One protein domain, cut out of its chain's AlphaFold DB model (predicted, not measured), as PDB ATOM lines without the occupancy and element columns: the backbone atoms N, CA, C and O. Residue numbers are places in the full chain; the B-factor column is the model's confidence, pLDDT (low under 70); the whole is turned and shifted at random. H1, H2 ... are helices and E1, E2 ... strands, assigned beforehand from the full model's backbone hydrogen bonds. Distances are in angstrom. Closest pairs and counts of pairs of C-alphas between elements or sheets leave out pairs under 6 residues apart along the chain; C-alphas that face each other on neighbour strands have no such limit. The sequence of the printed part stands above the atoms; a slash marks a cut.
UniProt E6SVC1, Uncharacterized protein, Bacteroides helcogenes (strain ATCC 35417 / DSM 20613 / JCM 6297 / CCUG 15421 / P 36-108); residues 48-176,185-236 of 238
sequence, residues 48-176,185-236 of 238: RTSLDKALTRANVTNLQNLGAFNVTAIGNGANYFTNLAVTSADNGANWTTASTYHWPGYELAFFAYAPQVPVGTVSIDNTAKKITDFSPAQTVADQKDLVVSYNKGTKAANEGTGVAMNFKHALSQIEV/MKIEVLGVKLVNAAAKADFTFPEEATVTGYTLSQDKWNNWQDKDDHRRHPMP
ATOM      1  N   ARG A  48      44.568 -15.649  17.709       91.62
ATOM      2  CA  ARG A  48      44.501 -16.489  18.905       91.62
ATOM      3  C   ARG A  48      44.695 -15.606  20.120       91.62
ATOM      4  O   ARG A  48      45.467 -14.650  20.067       91.62
ATOM      5  N   THR A  49      44.001 -15.901  21.206       87.31
ATOM      6  CA  THR A  49      44.058 -15.069  22.406       87.31
ATOM      7  C   THR A  49      44.719 -15.812  23.549       87.31
ATOM      8  O   THR A  49      44.676 -17.036  23.646       87.31
ATOM      9  N   SER A  50      45.341 -15.041  24.428       85.25
ATOM     10  CA  SER A  50      45.778 -15.509  25.732       85.25
ATOM     11  C   SER A  50      45.547 -14.395  26.749       85.25
ATOM     12  O   SER A  50      45.524 -13.208  26.409       85.25
ATOM     13  N   LEU A  51      45.329 -14.772  28.003       82.44
ATOM     14  CA  LEU A  51      45.303 -13.859  29.140       82.44
ATOM     15  C   LEU A  51      46.210 -14.430  30.221       82.44
ATOM     16  O   LEU A  51      46.280 -15.649  30.395       82.44
ATOM     17  N   ASP A  52      46.876 -13.551  30.969       67.38
ATOM     18  CA  ASP A  52      47.591 -13.984  32.168       67.38
ATOM     19  C   ASP A  52      46.603 -14.661  33.144       67.38
ATOM     20  O   ASP A  52      45.402 -14.374  33.151       67.38
ATOM     21  N   LYS A  53      47.106 -15.613  33.939       53.06
ATOM     22  CA  LYS A  53      46.294 -16.510  34.778       53.06
ATOM     23  C   LYS A  53      45.243 -15.740  35.586       53.06
ATOM     24  O   LYS A  53      45.568 -14.744  36.232       53.06
ATOM     25  N   ALA A  54      44.011 -16.257  35.597       49.44
ATOM     26  CA  ALA A  54      42.879 -15.663  36.301       49.44
ATOM     27  C   ALA A  54      43.252 -15.279  37.742       49.44
ATOM     28  O   ALA A  54      43.579 -16.134  38.570       49.44
ATOM     29  N   LEU A  55      43.193 -13.983  38.048       51.09
ATOM     30  CA  LEU A  55      43.251 -13.510  39.424       51.09
ATOM     31  C   LEU A  55      41.977 -13.998  40.132       51.09
ATOM     32  O   LEU A  55      40.880 -13.854  39.598       51.09
ATOM     33  N   THR A  56      42.095 -14.575  41.330       48.53
ATOM     34  CA  THR A  56      40.950 -15.041  42.138       48.53
ATOM     35  C   THR A  56      40.185 -13.852  42.726       48.53
ATOM     36  O   THR A  56      40.279 -13.568  43.923       48.53
ATOM     37  N   ARG A  57      39.502 -13.088  41.875       58.88
ATOM     38  CA  ARG A  57      38.773 -11.875  42.245       58.88
ATOM     39  C   ARG A  57      37.469 -11.777  41.442       58.88
ATOM     40  O   ARG A  57      37.325 -12.421  40.405       58.88
ATOM     41  N   ALA A  58      36.505 -11.000  41.931       53.19
ATOM     42  CA  ALA A  58      35.202 -10.840  41.278       53.19
ATOM     43  C   ALA A  58      35.314 -10.065  39.946       53.19
ATOM     44  O   ALA A  58      36.121  -9.144  39.851       53.19
ATOM     45  N   ASN A  59      34.500 -10.414  38.941       60.00
ATOM     46  CA  ASN A  59      34.393  -9.732  37.633       60.00
ATOM     47  C   ASN A  59      35.691  -9.600  36.802       60.00
ATOM     48  O   ASN A  59      35.726  -8.808  35.863       60.00
ATOM     49  N   VAL A  60      36.743 -10.368  37.102       73.62
ATOM     50  CA  VAL A  60      37.989 -10.356  36.314       73.62
ATOM     51  C   VAL A  60      37.785 -11.082  34.988       73.62
ATOM     52  O   VAL A  60      37.263 -12.205  34.953       73.62
ATOM     53  N   THR A  61      38.229 -10.459  33.899       76.38
ATOM     54  CA  THR A  61      38.222 -11.095  32.585       76.38
ATOM     55  C   THR A  61      39.337 -12.142  32.496       76.38
ATOM     56  O   THR A  61      40.481 -11.911  32.856       76.38
ATOM     57  N   ASN A  62      39.016 -13.330  32.018       84.69
ATOM     58  CA  ASN A  62      39.942 -14.403  31.698       84.69
ATOM     59  C   ASN A  62      39.611 -14.922  30.293       84.69
ATOM     60  O   ASN A  62      38.649 -14.481  29.666       84.69
ATOM     61  N   LEU A  63      40.397 -15.873  29.793       82.12
ATOM     62  CA  LEU A  63      40.194 -16.406  28.447       82.12
ATOM     63  C   LEU A  63      38.774 -16.967  28.228       82.12
ATOM     64  O   LEU A  63      38.167 -16.707  27.192       82.12
ATOM     65  N   GLN A  64      38.215 -17.655  29.228       83.12
ATOM     66  CA  GLN A  64      36.907 -18.308  29.127       83.12
ATOM     67  C   GLN A  64      35.740 -17.321  29.085       83.12
ATOM     68  O   GLN A  64      34.716 -17.616  28.475       83.12
ATOM     69  N   ASN A  65      35.878 -16.160  29.732       87.12
ATOM     70  CA  ASN A  65      34.813 -15.160  29.823       87.12
ATOM     71  C   ASN A  65      35.071 -13.889  28.989       87.12
ATOM     72  O   ASN A  65      34.242 -12.981  29.029       87.12
ATOM     73  N   LEU A  66      36.178 -13.820  28.232       91.00
ATOM     74  CA  LEU A  66      36.482 -12.698  27.338       91.00
ATOM     75  C   LEU A  66      35.358 -12.502  26.314       91.00
ATOM     76  O   LEU A  66      34.876 -11.385  26.151       91.00
ATOM     77  N   GLY A  67      34.927 -13.591  25.666       92.38
ATOM     78  CA  GLY A  67      33.752 -13.675  24.787       92.38
ATOM     79  C   GLY A  67      33.846 -12.897  23.469       92.38
ATOM     80  O   GLY A  67      33.528 -13.437  22.412       92.38
ATOM     81  N   ALA A  68      34.290 -11.642  23.501       96.31
ATOM     82  CA  ALA A  68      34.449 -10.792  22.333       96.31
ATOM     83  C   ALA A  68      35.444  -9.648  22.571       96.31
ATOM     84  O   ALA A  68      35.576  -9.124  23.678       96.31
ATOM     85  N   PHE A  69      36.099  -9.209  21.501       98.19
ATOM     86  CA  PHE A  69      37.001  -8.060  21.487       98.19
ATOM     87  C   PHE A  69      36.989  -7.380  20.116       98.19
ATOM     88  O   PHE A  69      36.467  -7.916  19.138       98.19
ATOM     89  N   ASN A  70      37.548  -6.175  20.045       98.50
ATOM     90  CA  ASN A  70      37.752  -5.460  18.789       98.50
ATOM     91  C   ASN A  70      39.240  -5.372  18.470       98.50
ATOM     92  O   ASN A  70      40.054  -5.226  19.382       98.50
ATOM     93  N   VAL A  71      39.578  -5.408  17.180       98.56
ATOM     94  CA  VAL A  71      40.947  -5.232  16.677       98.56
ATOM     95  C   VAL A  71      41.001  -4.105  15.657       98.56
ATOM     96  O   VAL A  71      40.191  -4.040  14.736       98.56
ATOM     97  N   THR A  72      42.008  -3.251  15.772       98.56
ATOM     98  CA  THR A  72      42.391  -2.292  14.736       98.56
ATOM     99  C   THR A  72      43.783  -2.648  14.237       98.56
ATOM    100  O   THR A  72      44.709  -2.781  15.037       98.56
ATOM    101  N   ALA A  73      43.929  -2.793  12.921       98.44
ATOM    102  CA  ALA A  73      45.210  -3.043  12.272       98.44
ATOM    103  C   ALA A  73      45.693  -1.797  11.537       98.44
ATOM    104  O   ALA A  73      44.931  -1.151  10.817       98.44
ATOM    105  N   ILE A  74      46.973  -1.478  11.692       98.44
ATOM    106  CA  ILE A  74      47.636  -0.337  11.056       98.44
ATOM    107  C   ILE A  74      48.927  -0.817  10.407       98.44
ATOM    108  O   ILE A  74      49.678  -1.590  10.995       98.44
ATOM    109  N   GLY A  75      49.207  -0.329   9.206       97.44
ATOM    110  CA  GLY A  75      50.453  -0.585   8.496       97.44
ATOM    111  C   GLY A  75      50.617   0.394   7.347       97.44
ATOM    112  O   GLY A  75      49.657   1.030   6.919       97.44
ATOM    113  N   ASN A  76      51.850   0.556   6.869       96.12
ATOM    114  CA  ASN A  76      52.158   1.469   5.763       96.12
ATOM    115  C   ASN A  76      51.617   2.910   5.966       96.12
ATOM    116  O   ASN A  76      51.151   3.551   5.029       96.12
ATOM    117  N   GLY A  77      51.631   3.403   7.211       93.56
ATOM    118  CA  GLY A  77      51.175   4.755   7.559       93.56
ATOM    119  C   GLY A  77      49.658   4.981   7.509       93.56
ATOM    120  O   GLY A  77      49.226   6.130   7.556       93.56
ATOM    121  N   ALA A  78      48.843   3.925   7.421       95.62
ATOM    122  CA  ALA A  78      47.387   4.027   7.385       95.62
ATOM    123  C   ALA A  78      46.703   2.899   8.172       95.62
ATOM    124  O   ALA A  78      47.288   1.850   8.455       95.62
ATOM    125  N   ASN A  79      45.432   3.107   8.516       96.88
ATOM    126  CA  ASN A  79      44.581   2.034   9.017       96.88
ATOM    127  C   ASN A  79      44.357   1.011   7.903       96.88
ATOM    128  O   ASN A  79      43.910   1.360   6.813       96.88
ATOM    129  N   TYR A  80      44.636  -0.252   8.204       97.81
ATOM    130  CA  TYR A  80      44.290  -1.376   7.345       97.81
ATOM    131  C   TYR A  80      42.837  -1.810   7.584       97.81
ATOM    132  O   TYR A  80      42.077  -1.994   6.638       97.81
ATOM    133  N   PHE A  81      42.426  -1.879   8.854       97.94
ATOM    134  CA  PHE A  81      41.024  -1.939   9.273       97.94
ATOM    135  C   PHE A  81      40.867  -1.399  10.694       97.94
ATOM    136  O   PHE A  81      41.823  -1.391  11.472       97.94
ATOM    137  N   THR A  82      39.651  -0.991  11.050       97.25
ATOM    138  CA  THR A  82      39.341  -0.383  12.350       97.25
ATOM    139  C   THR A  82      38.206  -1.134  13.027       97.25
ATOM    140  O   THR A  82      37.186  -1.389  12.392       97.25
ATOM    141  N   ASN A  83      38.362  -1.432  14.319       97.12
ATOM    142  CA  ASN A  83      37.335  -2.051  15.164       97.12
ATOM    143  C   ASN A  83      36.698  -3.312  14.551       97.12
ATOM    144  O   ASN A  83      35.485  -3.505  14.625       97.12
ATOM    145  N   LEU A  84      37.516  -4.180  13.952       98.19
ATOM    146  CA  LEU A  84      37.071  -5.498  13.521       98.19
ATOM    147  C   LEU A  84      36.623  -6.287  14.750       98.19
ATOM    148  O   LEU A  84      37.436  -6.603  15.620       98.19
ATOM    149  N   ALA A  85      35.331  -6.592  14.806       98.06
ATOM    150  CA  ALA A  85      34.753  -7.423  15.845       98.06
ATOM    151  C   ALA A  85      35.258  -8.866  15.723       98.06
ATOM    152  O   ALA A  85      35.238  -9.451  14.636       98.06
ATOM    153  N   VAL A  86      35.677  -9.431  16.852       97.31
ATOM    154  CA  VAL A  86      36.107 -10.822  16.987       97.31
ATOM    155  C   VAL A  86      35.356 -11.440  18.159       97.31
ATOM    156  O   VAL A  86      35.339 -10.871  19.250       97.31
ATOM    157  N   THR A  87      34.713 -12.583  17.940       96.44
ATOM    158  CA  THR A  87      33.863 -13.247  18.937       96.44
ATOM    159  C   THR A  87      34.235 -14.714  19.094       96.44
ATOM    160  O   THR A  87      34.778 -15.334  18.181       96.44
ATOM    161  N   SER A  88      33.935 -15.273  20.260       94.00
ATOM    162  CA  SER A  88      34.031 -16.702  20.540       94.00
ATOM    163  C   SER A  88      32.688 -17.197  21.071       94.00
ATOM    164  O   SER A  88      32.080 -16.571  21.940       94.00
ATOM    165  N   ALA A  89      32.221 -18.324  20.532       92.12
ATOM    166  CA  ALA A  89      31.005 -19.008  20.978       92.12
ATOM    167  C   ALA A  89      31.305 -20.206  21.901       92.12
ATOM    168  O   ALA A  89      30.390 -20.900  22.339       92.12
ATOM    169  N   ASP A  90      32.582 -20.461  22.179       89.12
ATOM    170  CA  ASP A  90      33.099 -21.665  22.826       89.12
ATOM    171  C   ASP A  90      34.161 -21.336  23.885       89.12
ATOM    172  O   ASP A  90      35.166 -22.029  24.039       89.12
ATOM    173  N   ASN A  91      33.905 -20.272  24.651       87.06
ATOM    174  CA  ASN A  91      34.700 -19.864  25.811       87.06
ATOM    175  C   ASN A  91      36.191 -19.660  25.485       87.06
ATOM    176  O   ASN A  91      37.073 -20.095  26.226       87.06
ATOM    177  N   GLY A  92      36.469 -18.998  24.363       84.75
ATOM    178  CA  GLY A  92      37.812 -18.609  23.944       84.75
ATOM    179  C   GLY A  92      38.609 -19.696  23.225       84.75
ATOM    180  O   GLY A  92      39.772 -19.444  22.908       84.75
ATOM    181  N   ALA A  93      38.012 -20.864  22.948       84.12
ATOM    182  CA  ALA A  93      38.679 -21.934  22.208       84.12
ATOM    183  C   ALA A  93      38.849 -21.590  20.720       84.12
ATOM    184  O   ALA A  93      39.921 -21.808  20.164       84.12
ATOM    185  N   ASN A  94      37.836 -21.002  20.081       85.88
ATOM    186  CA  ASN A  94      37.910 -20.542  18.699       85.88
ATOM    187  C   ASN A  94      37.417 -19.096  18.577       85.88
ATOM    188  O   ASN A  94      36.492 -18.664  19.270       85.88
ATOM    189  N   TRP A  95      38.027 -18.349  17.654       91.94
ATOM    190  CA  TRP A  95      37.730 -16.936  17.423       91.94
ATOM    191  C   TRP A  95      37.291 -16.695  15.984       91.94
ATOM    192  O   TRP A  95      37.956 -17.095  15.035       91.94
ATOM    193  N   THR A  96      36.160 -16.014  15.821       92.50
ATOM    194  CA  THR A  96      35.578 -15.678  14.519       92.50
ATOM    195  C   THR A  96      35.601 -14.173  14.315       92.50
ATOM    196  O   THR A  96      35.116 -13.411  15.148       92.50
ATOM    197  N   THR A  97      36.153 -13.732  13.189       95.38
ATOM    198  CA  THR A  97      36.149 -12.327  12.770       95.38
ATOM    199  C   THR A  97      34.841 -11.980  12.060       95.38
ATOM    200  O   THR A  97      34.380 -12.742  11.213       95.38
ATOM    201  N   ALA A  98      34.284 -10.794  12.308       95.56
ATOM    202  CA  ALA A  98      33.070 -10.320  11.632       95.56
ATOM    203  C   ALA A  98      33.249 -10.057  10.122       95.56
ATOM    204  O   ALA A  98      32.274  -9.900   9.390       95.56
ATOM    205  N   SER A  99      34.488  -9.967   9.639       94.75
ATOM    206  CA  SER A  99      34.833  -9.832   8.222       94.75
ATOM    207  C   SER A  99      36.225 -10.401   7.971       94.75
ATOM    208  O   SER A  99      37.099 -10.294   8.831       94.75
ATOM    209  N   THR A 100      36.435 -10.973   6.788       93.69
ATOM    210  CA  THR A 100      37.732 -11.524   6.380       93.69
ATOM    211  C   THR A 100      38.616 -10.427   5.797       93.69
ATOM    212  O   THR A 100      38.221  -9.732   4.865       93.69
ATOM    213  N   TYR A 101      39.834 -10.309   6.322       95.75
ATOM    214  CA  TYR A 101      40.895  -9.466   5.773       95.75
ATOM    215  C   TYR A 101      42.091 -10.334   5.396       95.75
ATOM    216  O   TYR A 101      42.413 -11.281   6.110       95.75
ATOM    217  N   HIS A 102      42.765 -10.016   4.294       95.00
ATOM    218  CA  HIS A 102      43.918 -10.784   3.824       95.00
ATOM    219  C   HIS A 102      45.231 -10.123   4.235       95.00
ATOM    220  O   HIS A 102      45.293  -8.929   4.501       95.00
ATOM    221  N   TRP A 103      46.309 -10.897   4.283       96.00
ATOM    222  CA  TRP A 103      47.617 -10.341   4.602       96.00
ATOM    223  C   TRP A 103      48.136  -9.427   3.481       96.00
ATOM    224  O   TRP A 103      48.232  -9.879   2.336       96.00
ATOM    225  N   PRO A 104      48.527  -8.176   3.783       95.75
ATOM    226  CA  PRO A 104      49.259  -7.348   2.837       95.75
ATOM    227  C   PRO A 104      50.729  -7.787   2.736       95.75
ATOM    228  O   PRO A 104      51.223  -8.592   3.526       95.75
ATOM    229  N   GLY A 105      51.463  -7.214   1.777       96.62
ATOM    230  CA  GLY A 105      52.907  -7.435   1.606       96.62
ATOM    231  C   GLY A 105      53.802  -6.725   2.636       96.62
ATOM    232  O   GLY A 105      55.002  -6.617   2.409       96.62
ATOM    233  N   TYR A 106      53.237  -6.199   3.726       96.81
ATOM    234  CA  TYR A 106      53.943  -5.454   4.772       96.81
ATOM    235  C   TYR A 106      53.480  -5.880   6.172       96.81
ATOM    236  O   TYR A 106      52.435  -6.509   6.332       96.81
ATOM    237  N   GLU A 107      54.271  -5.538   7.190       97.88
ATOM    238  CA  GLU A 107      53.943  -5.791   8.597       97.88
ATOM    239  C   GLU A 107      52.752  -4.943   9.058       97.88
ATOM    240  O   GLU A 107      52.660  -3.751   8.756       97.88
ATOM    241  N   LEU A 108      51.862  -5.565   9.827       98.50
ATOM    242  CA  LEU A 108      50.734  -4.910  10.475       98.50
ATOM    243  C   LEU A 108      50.956  -4.848  11.987       98.50
ATOM    244  O   LEU A 108      51.376  -5.826  12.604       98.50
ATOM    245  N   ALA A 109      50.625  -3.707  12.584       98.38
ATOM    246  CA  ALA A 109      50.465  -3.533  14.019       98.38
ATOM    247  C   ALA A 109      48.990  -3.700  14.390       98.38
ATOM    248  O   ALA A 109      48.127  -3.024  13.828       98.38
ATOM    249  N   PHE A 110      48.706  -4.580  15.344       98.56
ATOM    250  CA  PHE A 110      47.363  -4.920  15.795       98.56
ATOM    251  C   PHE A 110      47.155  -4.427  17.222       98.56
ATOM    252  O   PHE A 110      47.858  -4.839  18.143       98.56
ATOM    253  N   PHE A 111      46.156  -3.570  17.396       98.56
ATOM    254  CA  PHE A 111      45.703  -3.066  18.685       98.56
ATOM    255  C   PHE A 111      44.362  -3.709  18.997       98.56
ATOM    256  O   PHE A 111      43.421  -3.555  18.217       98.56
ATOM    257  N   ALA A 112      44.262  -4.408  20.122       98.25
ATOM    258  CA  ALA A 112      43.033  -5.070  20.529       98.25
ATOM    259  C   ALA A 112      42.565  -4.601  21.906       98.25
ATOM    260  O   ALA A 112      43.383  -4.301  22.778       98.25
ATOM    261  N   TYR A 113      41.249  -4.555  22.104       98.25
ATOM    262  CA  TYR A 113      40.636  -4.207  23.384       98.25
ATOM    263  C   TYR A 113      39.323  -4.954  23.616       98.25
ATOM    264  O   TYR A 113      38.581  -5.248  22.675       98.25
ATOM    265  N   ALA A 114      39.031  -5.215  24.888       97.00
ATOM    266  CA  ALA A 114      37.729  -5.666  25.356       97.00
ATOM    267  C   ALA A 114      37.339  -4.929  26.652       97.00
ATOM    268  O   ALA A 114      38.229  -4.559  27.423       97.00
ATOM    269  N   PRO A 115      36.035  -4.717  26.917       95.94
ATOM    270  CA  PRO A 115      34.885  -5.107  26.087       95.94
ATOM    271  C   PRO A 115      34.837  -4.351  24.747       95.94
ATOM    272  O   PRO A 115      35.476  -3.312  24.603       95.94
ATOM    273  N   GLN A 116      34.080  -4.853  23.764       96.19
ATOM    274  CA  GLN A 116      33.953  -4.211  22.439       96.19
ATOM    275  C   GLN A 116      33.376  -2.790  22.508       96.19
ATOM    276  O   GLN A 116      33.645  -1.964  21.638       96.19
ATOM    277  N   VAL A 117      32.594  -2.506  23.552       94.19
ATOM    278  CA  VAL A 117      32.053  -1.179  23.861       94.19
ATOM    279  C   VAL A 117      32.500  -0.808  25.278       94.19
ATOM    280  O   VAL A 117      31.764  -1.048  26.240       94.19
ATOM    281  N   PRO A 118      33.737  -0.313  25.451       92.56
ATOM    282  CA  PRO A 118      34.198   0.160  26.746       92.56
ATOM    283  C   PRO A 118      33.540   1.502  27.086       92.56
ATOM    284  O   PRO A 118      33.028   2.203  26.216       92.56
ATOM    285  N   VAL A 119      33.577   1.878  28.366       90.12
ATOM    286  CA  VAL A 119      33.258   3.254  28.769       90.12
ATOM    287  C   VAL A 119      34.358   4.186  28.256       90.12
ATOM    288  O   VAL A 119      35.534   3.832  28.296       90.12
ATOM    289  N   GLY A 120      33.987   5.382  27.803       92.88
ATOM    290  CA  GLY A 120      34.902   6.311  27.138       92.88
ATOM    291  C   GLY A 120      34.835   6.190  25.615       92.88
ATOM    292  O   GLY A 120      33.966   5.516  25.065       92.88
ATOM    293  N   THR A 121      35.740   6.876  24.923       96.19
ATOM    294  CA  THR A 121      35.791   6.915  23.455       96.19
ATOM    295  C   THR A 121      37.089   6.302  22.959       96.19
ATOM    296  O   THR A 121      38.173   6.790  23.269       96.19
ATOM    297  N   VAL A 122      36.985   5.233  22.171       97.19
ATOM    298  CA  VAL A 122      38.141   4.555  21.572       97.19
ATOM    299  C   VAL A 122      38.516   5.224  20.249       97.19
ATOM    300  O   VAL A 122      37.691   5.317  19.343       97.19
ATOM    301  N   SER A 123      39.775   5.639  20.116       96.75
ATOM    302  CA  SER A 123      40.356   6.194  18.889       96.75
ATOM    303  C   SER A 123      41.726   5.556  18.639       96.75
ATOM    304  O   SER A 123      42.678   5.758  19.395       96.75
ATOM    305  N   ILE A 124      41.811   4.725  17.596       97.44
ATOM    306  CA  ILE A 124      43.017   3.976  17.225       97.44
ATOM    307  C   ILE A 124      43.233   4.131  15.712       97.44
ATOM    308  O   ILE A 124      42.474   3.556  14.933       97.44
ATOM    309  N   ASP A 125      44.229   4.916  15.274       93.81
ATOM    310  CA  ASP A 125      44.290   5.331  13.858       93.81
ATOM    311  C   ASP A 125      45.619   5.843  13.242       93.81
ATOM    312  O   ASP A 125      45.651   6.901  12.664       93.81
ATOM    313  N   ASN A 126      46.776   5.202  13.273       89.31
ATOM    314  CA  ASN A 126      48.068   5.844  12.896       89.31
ATOM    315  C   ASN A 126      48.462   7.157  13.653       89.31
ATOM    316  O   ASN A 126      49.642   7.316  13.924       89.31
ATOM    317  N   THR A 127      47.548   8.014  14.137       89.50
ATOM    318  CA  THR A 127      47.855   9.271  14.860       89.50
ATOM    319  C   THR A 127      47.521   9.213  16.352       89.50
ATOM    320  O   THR A 127      48.317   9.621  17.192       89.50
ATOM    321  N   ALA A 128      46.384   8.628  16.705       93.94
ATOM    322  CA  ALA A 128      45.875   8.426  18.049       93.94
ATOM    323  C   ALA A 128      45.792   6.929  18.349       93.94
ATOM    324  O   ALA A 128      45.510   6.126  17.459       93.94
ATOM    325  N   LYS A 129      46.104   6.542  19.588       96.94
ATOM    326  CA  LYS A 129      46.005   5.172  20.124       96.94
ATOM    327  C   LYS A 129      45.482   5.243  21.545       96.94
ATOM    328  O   LYS A 129      46.225   4.994  22.492       96.94
ATOM    329  N   LYS A 130      44.244   5.699  21.715       97.69
ATOM    330  CA  LYS A 130      43.718   6.076  23.025       97.69
ATOM    331  C   LYS A 130      42.300   5.592  23.284       97.69
ATOM    332  O   LYS A 130      41.520   5.371  22.361       97.69
ATOM    333  N   ILE A 131      41.983   5.482  24.567       97.75
ATOM    334  CA  ILE A 131      40.618   5.534  25.083       97.75
ATOM    335  C   ILE A 131      40.530   6.807  25.913       97.75
ATOM    336  O   ILE A 131      41.231   6.918  26.916       97.75
ATOM    337  N   THR A 132      39.728   7.777  25.490       97.12
ATOM    338  CA  THR A 132      39.534   9.017  26.251       97.12
ATOM    339  C   THR A 132      38.304   8.932  27.132       97.12
ATOM    340  O   THR A 132      37.364   8.194  26.833       97.12
ATOM    341  N   ASP A 133      38.297   9.707  28.211       94.56
ATOM    342  CA  ASP A 133      37.161   9.838  29.120       94.56
ATOM    343  C   ASP A 133      36.705   8.515  29.764       94.56
ATOM    344  O   ASP A 133      35.534   8.358  30.122       94.56
ATOM    345  N   PHE A 134      37.622   7.559  29.937       94.31
ATOM    346  CA  PHE A 134      37.312   6.290  30.582       94.31
ATOM    347  C   PHE A 134      36.959   6.521  32.055       94.31
ATOM    348  O   PHE A 134      37.696   7.182  32.787       94.31
ATOM    349  N   SER A 135      35.854   5.925  32.500       90.56
ATOM    350  CA  SER A 135      35.401   5.937  33.892       90.56
ATOM    351  C   SER A 135      34.792   4.576  34.226       90.56
ATOM    352  O   SER A 135      33.824   4.180  33.577       90.56
ATOM    353  N   PRO A 136      35.284   3.855  35.247       86.69
ATOM    354  CA  PRO A 136      34.599   2.670  35.745       86.69
ATOM    355  C   PRO A 136      33.167   2.993  36.185       86.69
ATOM    356  O   PRO A 136      32.877   4.101  36.653       86.69
ATOM    357  N   ALA A 137      32.275   2.006  36.085       84.75
ATOM    358  CA  ALA A 137      30.945   2.110  36.671       84.75
ATOM    359  C   ALA A 137      31.039   2.293  38.198       84.75
ATOM    360  O   ALA A 137      31.925   1.747  38.858       84.75
ATOM    361  N   GLN A 138      30.113   3.066  38.763       77.94
ATOM    362  CA  GLN A 138      30.062   3.306  40.209       77.94
ATOM    363  C   GLN A 138      29.562   2.066  40.963       77.94
ATOM    364  O   GLN A 138      30.098   1.708  42.009       77.94
ATOM    365  N   THR A 139      28.569   1.376  40.402       77.69
ATOM    366  CA  THR A 139      28.077   0.099  40.923       77.69
ATOM    367  C   THR A 139      29.095  -1.002  40.640       77.69
ATOM    368  O   THR A 139      29.415  -1.265  39.484       77.69
ATOM    369  N   VAL A 140      29.560  -1.693  41.686       76.38
ATOM    370  CA  VAL A 140      30.572  -2.763  41.576       76.38
ATOM    371  C   VAL A 140      30.149  -3.866  40.599       76.38
ATOM    372  O   VAL A 140      30.962  -4.314  39.799       76.38
ATOM    373  N   ALA A 141      28.876  -4.269  40.612       79.00
ATOM    374  CA  ALA A 141      28.356  -5.305  39.714       79.00
ATOM    375  C   ALA A 141      28.441  -4.921  38.222       79.00
ATOM    376  O   ALA A 141      28.588  -5.797  37.365       79.00
ATOM    377  N   ASP A 142      28.402  -3.620  37.924       83.38
ATOM    378  CA  ASP A 142      28.442  -3.083  36.563       83.38
ATOM    379  C   ASP A 142      29.869  -2.772  36.098       83.38
ATOM    380  O   ASP A 142      30.088  -2.491  34.917       83.38
ATOM    381  N   GLN A 143      30.858  -2.834  36.998       84.38
ATOM    382  CA  GLN A 143      32.254  -2.617  36.642       84.38
ATOM    383  C   GLN A 143      32.719  -3.699  35.669       84.38
ATOM    384  O   GLN A 143      32.565  -4.903  35.898       84.38
ATOM    385  N   LYS A 144      33.289  -3.233  34.558       86.69
ATOM    386  CA  LYS A 144      33.894  -4.065  33.525       86.69
ATOM    387  C   LYS A 144      35.402  -3.933  33.599       86.69
ATOM    388  O   LYS A 144      35.933  -2.842  33.813       86.69
ATOM    389  N   ASP A 145      36.065  -5.056  33.409       89.94
ATOM    390  CA  ASP A 145      37.508  -5.142  33.335       89.94
ATOM    391  C   ASP A 145      37.959  -4.776  31.915       89.94
ATOM    392  O   ASP A 145      37.556  -5.409  30.938       89.94
ATOM    393  N   LEU A 146      38.729  -3.693  31.796       93.69
ATOM    394  CA  LEU A 146      39.305  -3.276  30.523       93.69
ATOM    395  C   LEU A 146      40.578  -4.086  30.296       93.69
ATOM    396  O   LEU A 146      41.537  -3.953  31.059       93.69
ATOM    397  N   VAL A 147      40.612  -4.861  29.218       95.06
ATOM    398  CA  VAL A 147      41.812  -5.584  28.788       95.06
ATOM    399  C   VAL A 147      42.261  -5.113  27.413       95.06
ATOM    400  O   VAL A 147      41.439  -4.825  26.543       95.06
ATOM    401  N   VAL A 148      43.576  -5.033  27.208       97.19
ATOM    402  CA  VAL A 148      44.178  -4.561  25.952       97.19
ATOM    403  C   VAL A 148      45.337  -5.446  25.510       97.19
ATOM    404  O   VAL A 148      45.996  -6.073  26.335       97.19
ATOM    405  N   SER A 149      45.608  -5.481  24.210       97.12
ATOM    406  CA  SER A 149      46.744  -6.191  23.615       97.12
ATOM    407  C   SER A 149      47.342  -5.361  22.480       97.12
ATOM    408  O   SER A 149      46.622  -4.654  21.772       97.12
ATOM    409  N   TYR A 150      48.656  -5.470  22.303       97.81
ATOM    410  CA  TYR A 150      49.368  -4.954  21.140       97.81
ATOM    411  C   TYR A 150      50.351  -6.008  20.660       97.81
ATOM    412  O   TYR A 150      51.211  -6.440  21.425       97.81
ATOM    413  N   ASN A 151      50.252  -6.398  19.394       97.00
ATOM    414  CA  ASN A 151      51.228  -7.269  18.751       97.00
ATOM    415  C   ASN A 151      51.369  -6.885  17.282       97.00
ATOM    416  O   ASN A 151      50.465  -6.305  16.681       97.00
ATOM    417  N   LYS A 152      52.507  -7.229  16.689       97.50
ATOM    418  CA  LYS A 152      52.713  -7.108  15.248       97.50
ATOM    419  C   LYS A 152      52.602  -8.466  14.572       97.50
ATOM    420  O   LYS A 152      52.762  -9.497  15.225       97.50
ATOM    421  N   GLY A 153      52.339  -8.468  13.273       96.56
ATOM    422  CA  GLY A 153      52.263  -9.701  12.504       96.56
ATOM    423  C   GLY A 153      52.519  -9.517  11.017       96.56
ATOM    424  O   GLY A 153      52.375  -8.426  10.459       96.56
ATOM    425  N   THR A 154      52.878 -10.625  10.375       96.56
ATOM    426  CA  THR A 154      53.074 -10.737   8.925       96.56
ATOM    427  C   THR A 154      52.462 -12.038   8.420       96.56
ATOM    428  O   THR A 154      52.286 -12.984   9.189       96.56
ATOM    429  N   LYS A 155      52.227 -12.134   7.106       94.38
ATOM    430  CA  LYS A 155      51.769 -13.382   6.477       94.38
ATOM    431  C   LYS A 155      52.652 -14.571   6.860       94.38
ATOM    432  O   LYS A 155      52.162 -15.570   7.373       94.38
ATOM    433  N   ALA A 156      53.961 -14.424   6.653       93.38
ATOM    434  CA  ALA A 156      54.930 -15.500   6.835       93.38
ATOM    435  C   ALA A 156      54.966 -16.042   8.271       93.38
ATOM    436  O   ALA A 156      55.163 -17.236   8.465       93.38
ATOM    437  N   ALA A 157      54.768 -15.177   9.268       92.69
ATOM    438  CA  ALA A 157      54.823 -15.570  10.672       92.69
ATOM    439  C   ALA A 157      53.471 -16.036  11.236       92.69
ATOM    440  O   ALA A 157      53.454 -16.747  12.237       92.69
ATOM    441  N   ASN A 158      52.343 -15.618  10.648       93.81
ATOM    442  CA  ASN A 158      51.038 -15.703  11.313       93.81
ATOM    443  C   ASN A 158      49.917 -16.336  10.479       93.81
ATOM    444  O   ASN A 158      48.834 -16.537  11.022       93.81
ATOM    445  N   GLU A 159      50.120 -16.662   9.198       88.38
ATOM    446  CA  GLU A 159      49.059 -17.249   8.362       88.38
ATOM    447  C   GLU A 159      48.548 -18.588   8.907       88.38
ATOM    448  O   GLU A 159      47.347 -18.816   8.871       88.38
ATOM    449  N   GLY A 160      49.418 -19.442   9.459       84.62
ATOM    450  CA  GLY A 160      49.010 -20.746   9.998       84.62
ATOM    451  C   GLY A 160      48.445 -20.702  11.423       84.62
ATOM    452  O   GLY A 160      47.511 -21.434  11.735       84.62
ATOM    453  N   THR A 161      49.002 -19.850  12.288       85.94
ATOM    454  CA  THR A 161      48.718 -19.841  13.742       85.94
ATOM    455  C   THR A 161      47.854 -18.666  14.203       85.94
ATOM    456  O   THR A 161      47.605 -18.505  15.399       85.94
ATOM    457  N   GLY A 162      47.534 -17.742  13.296       91.12
ATOM    458  CA  GLY A 162      46.976 -16.439  13.638       91.12
ATOM    459  C   GLY A 162      47.958 -15.517  14.370       91.12
ATOM    460  O   GLY A 162      49.088 -15.882  14.733       91.12
ATOM    461  N   VAL A 163      47.521 -14.278  14.589       93.94
ATOM    462  CA  VAL A 163      48.242 -13.286  15.396       93.94
ATOM    463  C   VAL A 163      47.920 -13.512  16.869       93.94
ATOM    464  O   VAL A 163      46.751 -13.630  17.238       93.94
ATOM    465  N   ALA A 164      48.951 -13.559  17.711       92.38
ATOM    466  CA  ALA A 164      48.770 -13.654  19.154       92.38
ATOM    467  C   ALA A 164      48.185 -12.348  19.701       92.38
ATOM    468  O   ALA A 164      48.717 -11.267  19.449       92.38
ATOM    469  N   MET A 165      47.114 -12.456  20.476       93.50
ATOM    470  CA  MET A 165      46.518 -11.371  21.244       93.50
ATOM    471  C   MET A 165      46.652 -11.704  22.726       93.50
ATOM    472  O   MET A 165      45.726 -12.249  23.327       93.50
ATOM    473  N   ASN A 166      47.818 -11.413  23.311       91.81
ATOM    474  CA  ASN A 166      48.003 -11.615  24.748       91.81
ATOM    475  C   ASN A 166      47.504 -10.374  25.491       91.81
ATOM    476  O   ASN A 166      48.177  -9.338  25.569       91.81
ATOM    477  N   PHE A 167      46.276 -10.480  25.980       94.19
ATOM    478  CA  PHE A 167      45.557  -9.421  26.662       94.19
ATOM    479  C   PHE A 167      46.100  -9.194  28.073       94.19
ATOM    480  O   PHE A 167      46.424 -10.134  28.803       94.19
ATOM    481  N   LYS A 168      46.165  -7.920  28.461       92.94
ATOM    482  CA  LYS A 168      46.588  -7.446  29.779       92.94
ATOM    483  C   LYS A 168      45.488  -6.617  30.413       92.94
ATOM    484  O   LYS A 168      44.891  -5.773  29.746       92.94
ATOM    485  N   HIS A 169      45.279  -6.817  31.709       92.31
ATOM    486  CA  HIS A 169      44.399  -5.980  32.519       92.31
ATOM    487  C   HIS A 169      44.927  -4.549  32.571       92.31
ATOM    488  O   HIS A 169      46.061  -4.311  32.989       92.31
ATOM    489  N   ALA A 170      44.103  -3.595  32.141       92.81
ATOM    490  CA  ALA A 170      44.449  -2.180  32.135       92.81
ATOM    491  C   ALA A 170      44.089  -1.466  33.441       92.81
ATOM    492  O   ALA A 170      44.568  -0.358  33.689       92.81
ATOM    493  N   LEU A 171      43.258  -2.093  34.276       88.31
ATOM    494  CA  LEU A 171      42.775  -1.535  35.533       88.31
ATOM    495  C   LEU A 171      43.413  -2.224  36.736       88.31
ATOM    496  O   LEU A 171      43.873  -3.362  36.684       88.31
ATOM    497  N   SER A 172      43.394  -1.516  37.861       81.00
ATOM    498  CA  SER A 172      43.635  -2.104  39.174       81.00
ATOM    499  C   SER A 172      42.303  -2.374  39.858       81.00
ATOM    500  O   SER A 172      41.406  -1.536  39.826       81.00
ATOM    501  N   GLN A 173      42.200  -3.515  40.534       75.25
ATOM    502  CA  GLN A 173      41.052  -3.828  41.376       75.25
ATOM    503  C   GLN A 173      41.421  -3.703  42.852       75.25
ATOM    504  O   GLN A 173      42.437  -4.249  43.290       75.25
ATOM    505  N   ILE A 174      40.563  -3.017  43.608       75.19
ATOM    506  CA  ILE A 174      40.677  -2.831  45.055       75.19
ATOM    507  C   ILE A 174      39.553  -3.626  45.721       75.19
ATOM    508  O   ILE A 174      38.380  -3.412  45.429       75.19
ATOM    509  N   GLU A 175      39.914  -4.529  46.631       75.62
ATOM    510  CA  GLU A 175      38.974  -5.315  47.430       75.62
ATOM    511  C   GLU A 175      39.211  -5.019  48.915       75.62
ATOM    512  O   GLU A 175      40.340  -5.113  49.401       75.62
ATOM    513  N   VAL A 176      38.151  -4.659  49.644       77.50
ATOM    514  CA  VAL A 176      38.219  -4.366  51.081       77.50
ATOM    515  C   VAL A 176      37.443  -5.433  51.838       77.50
ATOM    516  O   VAL A 176      36.235  -5.564  51.677       77.50
ATOM    517  N   MET A 185      31.436 -11.132  69.237       88.50
ATOM    518  CA  MET A 185      31.307  -9.723  68.859       88.50
ATOM    519  C   MET A 185      30.759  -9.562  67.444       88.50
ATOM    520  O   MET A 185      31.258 -10.163  66.495       88.50
ATOM    521  N   LYS A 186      29.784  -8.660  67.295       87.50
ATOM    522  CA  LYS A 186      29.301  -8.187  65.996       87.50
ATOM    523  C   LYS A 186      29.977  -6.858  65.665       87.50
ATOM    524  O   LYS A 186      29.895  -5.918  66.450       87.50
ATOM    525  N   ILE A 187      30.643  -6.790  64.515       84.31
ATOM    526  CA  ILE A 187      31.187  -5.549  63.953       84.31
ATOM    527  C   ILE A 187      30.468  -5.309  62.631       84.31
ATOM    528  O   ILE A 187      30.454  -6.189  61.774       84.31
ATOM    529  N   GLU A 188      29.894  -4.121  62.476       86.06
ATOM    530  CA  GLU A 188      29.230  -3.679  61.251       86.06
ATOM    531  C   GLU A 188      30.046  -2.552  60.619       86.06
ATOM    532  O   GLU A 188      30.434  -1.591  61.290       86.06
ATOM    533  N   VAL A 189      30.341  -2.680  59.326       83.19
ATOM    534  CA  VAL A 189      31.043  -1.640  58.571       83.19
ATOM    535  C   VAL A 189      30.002  -0.699  57.983       83.19
ATOM    536  O   VAL A 189      29.313  -1.050  57.034       83.19
ATOM    537  N   LEU A 190      29.912   0.514  58.528       80.94
ATOM    538  CA  LEU A 190      28.958   1.526  58.054       80.94
ATOM    539  C   LEU A 190      29.336   2.120  56.687       80.94
ATOM    540  O   LEU A 190      28.485   2.665  55.991       80.94
ATOM    541  N   GLY A 191      30.609   2.028  56.297       73.00
ATOM    542  CA  GLY A 191      31.075   2.451  54.981       73.00
ATOM    543  C   GLY A 191      32.593   2.437  54.856       73.00
ATOM    544  O   GLY A 191      33.323   2.531  55.843       73.00
ATOM    545  N   VAL A 192      33.067   2.340  53.615       75.94
ATOM    546  CA  VAL A 192      34.482   2.469  53.254       75.94
ATOM    547  C   VAL A 192      34.607   3.567  52.208       75.94
ATOM    548  O   VAL A 192      33.840   3.601  51.246       75.94
ATOM    549  N   LYS A 193      35.589   4.454  52.386       74.19
ATOM    550  CA  LYS A 193      35.893   5.529  51.443       74.19
ATOM    551  C   LYS A 193      37.332   5.409  50.964       74.19
ATOM    552  O   LYS A 193      38.255   5.348  51.774       74.19
ATOM    553  N   LEU A 194      37.506   5.412  49.648       75.50
ATOM    554  CA  LEU A 194      38.809   5.493  48.995       75.50
ATOM    555  C   LEU A 194      39.073   6.957  48.608       75.50
ATOM    556  O   LEU A 194      38.170   7.645  48.135       75.50
ATOM    557  N   VAL A 195      40.290   7.443  48.851       70.94
ATOM    558  CA  VAL A 195      40.732   8.812  48.520       70.94
ATOM    559  C   VAL A 195      41.927   8.760  47.573       70.94
ATOM    560  O   VAL A 195      42.635   7.752  47.537       70.94
ATOM    561  N   ASN A 196      42.143   9.826  46.799       72.69
ATOM    562  CA  ASN A 196      43.187   9.935  45.778       72.69
ATOM    563  C   ASN A 196      43.130   8.854  44.676       72.69
ATOM    564  O   ASN A 196      44.121   8.573  43.997       72.69
ATOM    565  N   ALA A 197      41.961   8.240  44.486       77.38
ATOM    566  CA  ALA A 197      41.651   7.448  43.308       77.38
ATOM    567  C   ALA A 197      41.026   8.382  42.272       77.38
ATOM    568  O   ALA A 197      40.025   9.035  42.546       77.38
ATOM    569  N   ALA A 198      41.620   8.480  41.088       82.75
ATOM    570  CA  ALA A 198      40.981   9.199  39.996       82.75
ATOM    571  C   ALA A 198      39.771   8.396  39.501       82.75
ATOM    572  O   ALA A 198      39.884   7.191  39.269       82.75
ATOM    573  N   ALA A 199      38.627   9.056  39.332       84.31
ATOM    574  CA  ALA A 199      37.421   8.407  38.816       84.31
ATOM    575  C   ALA A 199      37.386   8.367  37.281       84.31
ATOM    576  O   ALA A 199      36.628   7.589  36.709       84.31
ATOM    577  N   LYS A 200      38.204   9.199  36.623       89.38
ATOM    578  CA  LYS A 200      38.232   9.340  35.170       89.38
ATOM    579  C   LYS A 200      39.648   9.604  34.663       89.38
ATOM    580  O   LYS A 200      40.411  10.318  35.320       89.38
ATOM    581  N   ALA A 201      40.005   9.022  33.524       94.25
ATOM    582  CA  ALA A 201      41.320   9.184  32.907       94.25
ATOM    583  C   ALA A 201      41.305   8.817  31.418       94.25
ATOM    584  O   ALA A 201      40.377   8.169  30.934       94.25
ATOM    585  N   ASP A 202      42.381   9.178  30.725       96.62
ATOM    586  CA  ASP A 202      42.644   8.736  29.361       96.62
ATOM    587  C   ASP A 202      43.692   7.620  29.375       96.62
ATOM    588  O   ASP A 202      44.719   7.711  30.055       96.62
ATOM    589  N   PHE A 203      43.449   6.575  28.593       97.44
ATOM    590  CA  PHE A 203      44.362   5.459  28.387       97.44
ATOM    591  C   PHE A 203      45.056   5.581  27.034       97.44
ATOM    592  O   PHE A 203      44.414   5.884  26.033       97.44
ATOM    593  N   THR A 204      46.357   5.305  26.979       98.06
ATOM    594  CA  THR A 204      47.138   5.193  25.742       98.06
ATOM    595  C   THR A 204      47.573   3.746  25.552       98.06
ATOM    596  O   THR A 204      48.204   3.169  26.435       98.06
ATOM    597  N   PHE A 205      47.249   3.156  24.402       97.75
ATOM    598  CA  PHE A 205      47.625   1.777  24.107       97.75
ATOM    599  C   PHE A 205      49.151   1.613  24.077       97.75
ATOM    600  O   PHE A 205      49.868   2.537  23.683       97.75
ATOM    601  N   PRO A 206      49.667   0.446  24.494       96.06
ATOM    602  CA  PRO A 206      51.073   0.138  24.313       96.06
ATOM    603  C   PRO A 206      51.401  -0.039  22.827       96.06
ATOM    604  O   PRO A 206      50.555  -0.437  22.030       96.06
ATOM    605  N   GLU A 207      52.657   0.228  22.491       95.00
ATOM    606  CA  GLU A 207      53.260  -0.084  21.186       95.00
ATOM    607  C   GLU A 207      54.485  -1.003  21.356       95.00
ATOM    608  O   GLU A 207      55.297  -1.182  20.452       95.00
ATOM    609  N   GLU A 208      54.602  -1.601  22.543       95.31
ATOM    610  CA  GLU A 208      55.491  -2.714  22.846       95.31
ATOM    611  C   GLU A 208      54.657  -3.992  22.874       95.31
ATOM    612  O   GLU A 208      53.546  -3.995  23.416       95.31
ATOM    613  N   ALA A 209      55.176  -5.057  22.259       94.44
ATOM    614  CA  ALA A 209      54.483  -6.334  22.166       94.44
ATOM    615  C   ALA A 209      54.071  -6.818  23.560       94.44
ATOM    616  O   ALA A 209      54.910  -6.971  24.451       94.44
ATOM    617  N   THR A 210      52.783  -7.092  23.747       93.31
ATOM    618  CA  THR A 210      52.241  -7.557  25.023       93.31
ATOM    619  C   THR A 210      52.559  -9.035  25.221       93.31
ATOM    620  O   THR A 210      51.663  -9.853  25.305       93.31
ATOM    621  N   VAL A 211      53.827  -9.434  25.246       87.38
ATOM    622  CA  VAL A 211      54.243 -10.839  25.405       87.38
ATOM    623  C   VAL A 211      53.925 -11.391  26.804       87.38
ATOM    624  O   VAL A 211      53.534 -10.666  27.726       87.38
ATOM    625  N   THR A 212      54.103 -12.697  27.003       79.06
ATOM    626  CA  THR A 212      54.056 -13.307  28.340       79.06
ATOM    627  C   THR A 212      55.068 -12.623  29.263       79.06
ATOM    628  O   THR A 212      56.236 -12.481  28.916       79.06
ATOM    629  N   GLY A 213      54.613 -12.165  30.433       80.00
ATOM    630  CA  GLY A 213      55.433 -11.395  31.379       80.00
ATOM    631  C   GLY A 213      55.484  -9.881  31.131       80.00
ATOM    632  O   GLY A 213      55.934  -9.151  32.014       80.00
ATOM    633  N   TYR A 214      54.976  -9.380  29.996       86.06
ATOM    634  CA  TYR A 214      54.796  -7.939  29.805       86.06
ATOM    635  C   TYR A 214      53.833  -7.389  30.862       86.06
ATOM    636  O   TYR A 214      52.718  -7.892  31.026       86.06
ATOM    637  N   THR A 215      54.258  -6.332  31.552       88.06
ATOM    638  CA  THR A 215      53.449  -5.631  32.550       88.06
ATOM    639  C   THR A 215      53.012  -4.292  31.984       88.06
ATOM    640  O   THR A 215      53.842  -3.465  31.612       88.06
ATOM    641  N   LEU A 216      51.701  -4.056  31.946       89.50
ATOM    642  CA  LEU A 216      51.176  -2.770  31.514       89.50
ATOM    643  C   LEU A 216      51.502  -1.698  32.564       89.50
ATOM    644  O   LEU A 216      51.055  -1.770  33.708       89.50
ATOM    645  N   SER A 217      52.302  -0.711  32.172       89.19
ATOM    646  CA  SER A 217      52.748   0.347  33.076       89.19
ATOM    647  C   SER A 217      51.659   1.405  33.323       89.19
ATOM    648  O   SER A 217      50.828   1.703  32.464       89.19
ATOM    649  N   GLN A 218      51.668   1.996  34.523       87.69
ATOM    650  CA  GLN A 218      50.710   3.029  34.943       87.69
ATOM    651  C   GLN A 218      50.839   4.329  34.127       87.69
ATOM    652  O   GLN A 218      49.877   5.086  34.045       87.69
ATOM    653  N   ASP A 219      51.990   4.583  33.502       91.06
ATOM    654  CA  ASP A 219      52.220   5.740  32.621       91.06
ATOM    655  C   ASP A 219      51.338   5.736  31.358       91.06
ATOM    656  O   ASP A 219      51.175   6.774  30.715       91.06
ATOM    657  N   LYS A 220      50.715   4.597  31.027       94.81
ATOM    658  CA  LYS A 220      49.688   4.509  29.979       94.81
ATOM    659  C   LYS A 220      48.407   5.255  30.333       94.81
ATOM    660  O   LYS A 220      47.636   5.572  29.432       94.81
ATOM    661  N   TRP A 221      48.201   5.580  31.605       94.38
ATOM    662  CA  TRP A 221      47.088   6.391  32.069       94.38
ATOM    663  C   TRP A 221      47.525   7.832  32.345       94.38
ATOM    664  O   TRP A 221      48.466   8.097  33.099       94.38
ATOM    665  N   ASN A 222      46.806   8.786  31.764       94.44
ATOM    666  CA  ASN A 222      47.037  10.216  31.944       94.44
ATOM    667  C   ASN A 222      45.707  10.982  32.025       94.44
ATOM    668  O   ASN A 222      44.644  10.378  32.126       94.44
ATOM    669  N   ASN A 223      45.779  12.317  32.069       93.31
ATOM    670  CA  ASN A 223      44.603  13.189  32.180       93.31
ATOM    671  C   ASN A 223      43.655  12.790  33.332       93.31
ATOM    672  O   ASN A 223      42.436  12.727  33.192       93.31
ATOM    673  N   TRP A 224      44.248  12.461  34.478       89.75
ATOM    674  CA  TRP A 224      43.528  11.992  35.653       89.75
ATOM    675  C   TRP A 224      42.632  13.094  36.228       89.75
ATOM    676  O   TRP A 224      43.133  14.100  36.734       89.75
ATOM    677  N   GLN A 225      41.325  12.865  36.201       86.50
ATOM    678  CA  GLN A 225      40.292  13.788  36.661       86.50
ATOM    679  C   GLN A 225      39.586  13.255  37.911       86.50
ATOM    680  O   GLN A 225      39.709  12.082  38.277       86.50
ATOM    681  N   ASP A 226      38.843  14.150  38.567       80.81
ATOM    682  CA  ASP A 226      38.014  13.851  39.739       80.81
ATOM    683  C   ASP A 226      38.783  13.177  40.886       80.81
ATOM    684  O   ASP A 226      38.218  12.415  41.673       80.81
ATOM    685  N   LYS A 227      40.086  13.470  40.995       69.00
ATOM    686  CA  LYS A 227      40.863  13.104  42.178       69.00
ATOM    687  C   LYS A 227      40.218  13.770  43.386       69.00
ATOM    688  O   LYS A 227      39.956  14.969  43.368       69.00
ATOM    689  N   ASP A 228      39.961  12.968  44.409       63.81
ATOM    690  CA  ASP A 228      39.395  13.413  45.679       63.81
ATOM    691  C   ASP A 228      37.942  13.928  45.621       63.81
ATOM    692  O   ASP A 228      37.475  14.484  46.617       63.81
ATOM    693  N   ASP A 229      37.163  13.679  44.551       63.38
ATOM    694  CA  ASP A 229      35.715  13.958  44.589       63.38
ATOM    695  C   ASP A 229      35.021  12.996  45.566       63.38
ATOM    696  O   ASP A 229      34.727  11.830  45.289       63.38
ATOM    697  N   HIS A 230      34.730  13.524  46.752       58.72
ATOM    698  CA  HIS A 230      34.150  12.805  47.878       58.72
ATOM    699  C   HIS A 230      32.768  12.198  47.613       58.72
ATOM    700  O   HIS A 230      32.306  11.407  48.435       58.72
ATOM    701  N   ARG A 231      32.121  12.550  46.498       60.53
ATOM    702  CA  ARG A 231      30.791  12.064  46.114       60.53
ATOM    703  C   ARG A 231      30.830  10.813  45.231       60.53
ATOM    704  O   ARG A 231      29.786  10.199  45.052       60.53
ATOM    705  N   ARG A 232      31.998  10.425  44.690       54.53
ATOM    706  CA  ARG A 232      32.140   9.343  43.686       54.53
ATOM    707  C   ARG A 232      32.887   8.090  44.164       54.53
ATOM    708  O   ARG A 232      33.257   7.241  43.359       54.53
ATOM    709  N   HIS A 233      33.126   7.963  45.469       55.97
ATOM    710  CA  HIS A 233      33.724   6.761  46.071       55.97
ATOM    711  C   HIS A 233      32.962   6.159  47.272       55.97
ATOM    712  O   HIS A 233      33.621   5.626  48.172       55.97
ATOM    713  N   PRO A 234      31.616   6.229  47.369       47.50
ATOM    714  CA  PRO A 234      30.909   5.428  48.355       47.50
ATOM    715  C   PRO A 234      30.880   3.972  47.875       47.50
ATOM    716  O   PRO A 234      30.184   3.642  46.919       47.50
ATOM    717  N   MET A 235      31.634   3.091  48.531       47.56
ATOM    718  CA  MET A 235      31.373   1.655  48.416       47.56
ATOM    719  C   MET A 235      30.090   1.380  49.215       47.56
ATOM    720  O   MET A 235      30.075   1.702  50.410       47.56
ATOM    721  N   PRO A 236      29.011   0.852  48.603       36.47
ATOM    722  CA  PRO A 236      27.819   0.465  49.348       36.47
ATOM    723  C   PRO A 236      28.212  -0.509  50.465       36.47
ATOM    724  O   PRO A 236      29.059  -1.378  50.249       36.47
TER     725      PRO A 236
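Overview. This is residues 48 to 176 and 185 to 236 of the 238 residues of an uncharacterized protein of Bacteroides helcogenes (strain ATCC 35417 / DSM 20613 / JCM 6297 / CCUG 15421 / P 36-108) (UniProt E6SVC1). With little regular structure, this is a partial sandwich: a curled, twisted sheet, E1 E8 E7 E4 E2 E3, mixed, with E5 of an antiparallel sheet, E5 E6 E9 E10, over one face. Residues 185 to 199 make a long arm. The 181 printed residues, 71 in named elements, run E1 H1 E2 E3 E4 E5 E6 E7 H2 E8 E9 E10, mostly strand; the whole is compact, radius of gyration of the C-alphas 18.1 A, spanning 67 by 35 by 28 A.

Arrangement. Look first at E4, residues 108 to 114, antiparallel to E2, residues 68 to 75; N 72 and O 111, 2.8 A, are within hydrogen-bond range. E5, residues 121 to 124, comes closest to E2 at C-alphas 124 and 72, 6.8 A. H1, residues 63 to 66, and H2, residues 155 to 158, only graze the larger sheet; both are too short for O i to N i+4 pairs.

Along the chain. Find E1, residues 48 to 51, from C-alpha 48 at (44.501, -16.489, 18.905). E3, residues 78 to 87, runs 24.8 A; E6 is 129 to 134, E7 147 to 153, E8 163 to 169, E9 200 to 204. E10, residues 221 to 225, ends at (40.292, 13.788, 36.661).

Size, cuts and confidence. Residues 177 to 184 are not printed; C-alphas 176 and 185 are 19.8 A apart. E1 to H1, E3 to E4, E6 to E7 and E9 to E10 are long links. Residues 52 to 59 and 227 to 236 have pLDDT under 70.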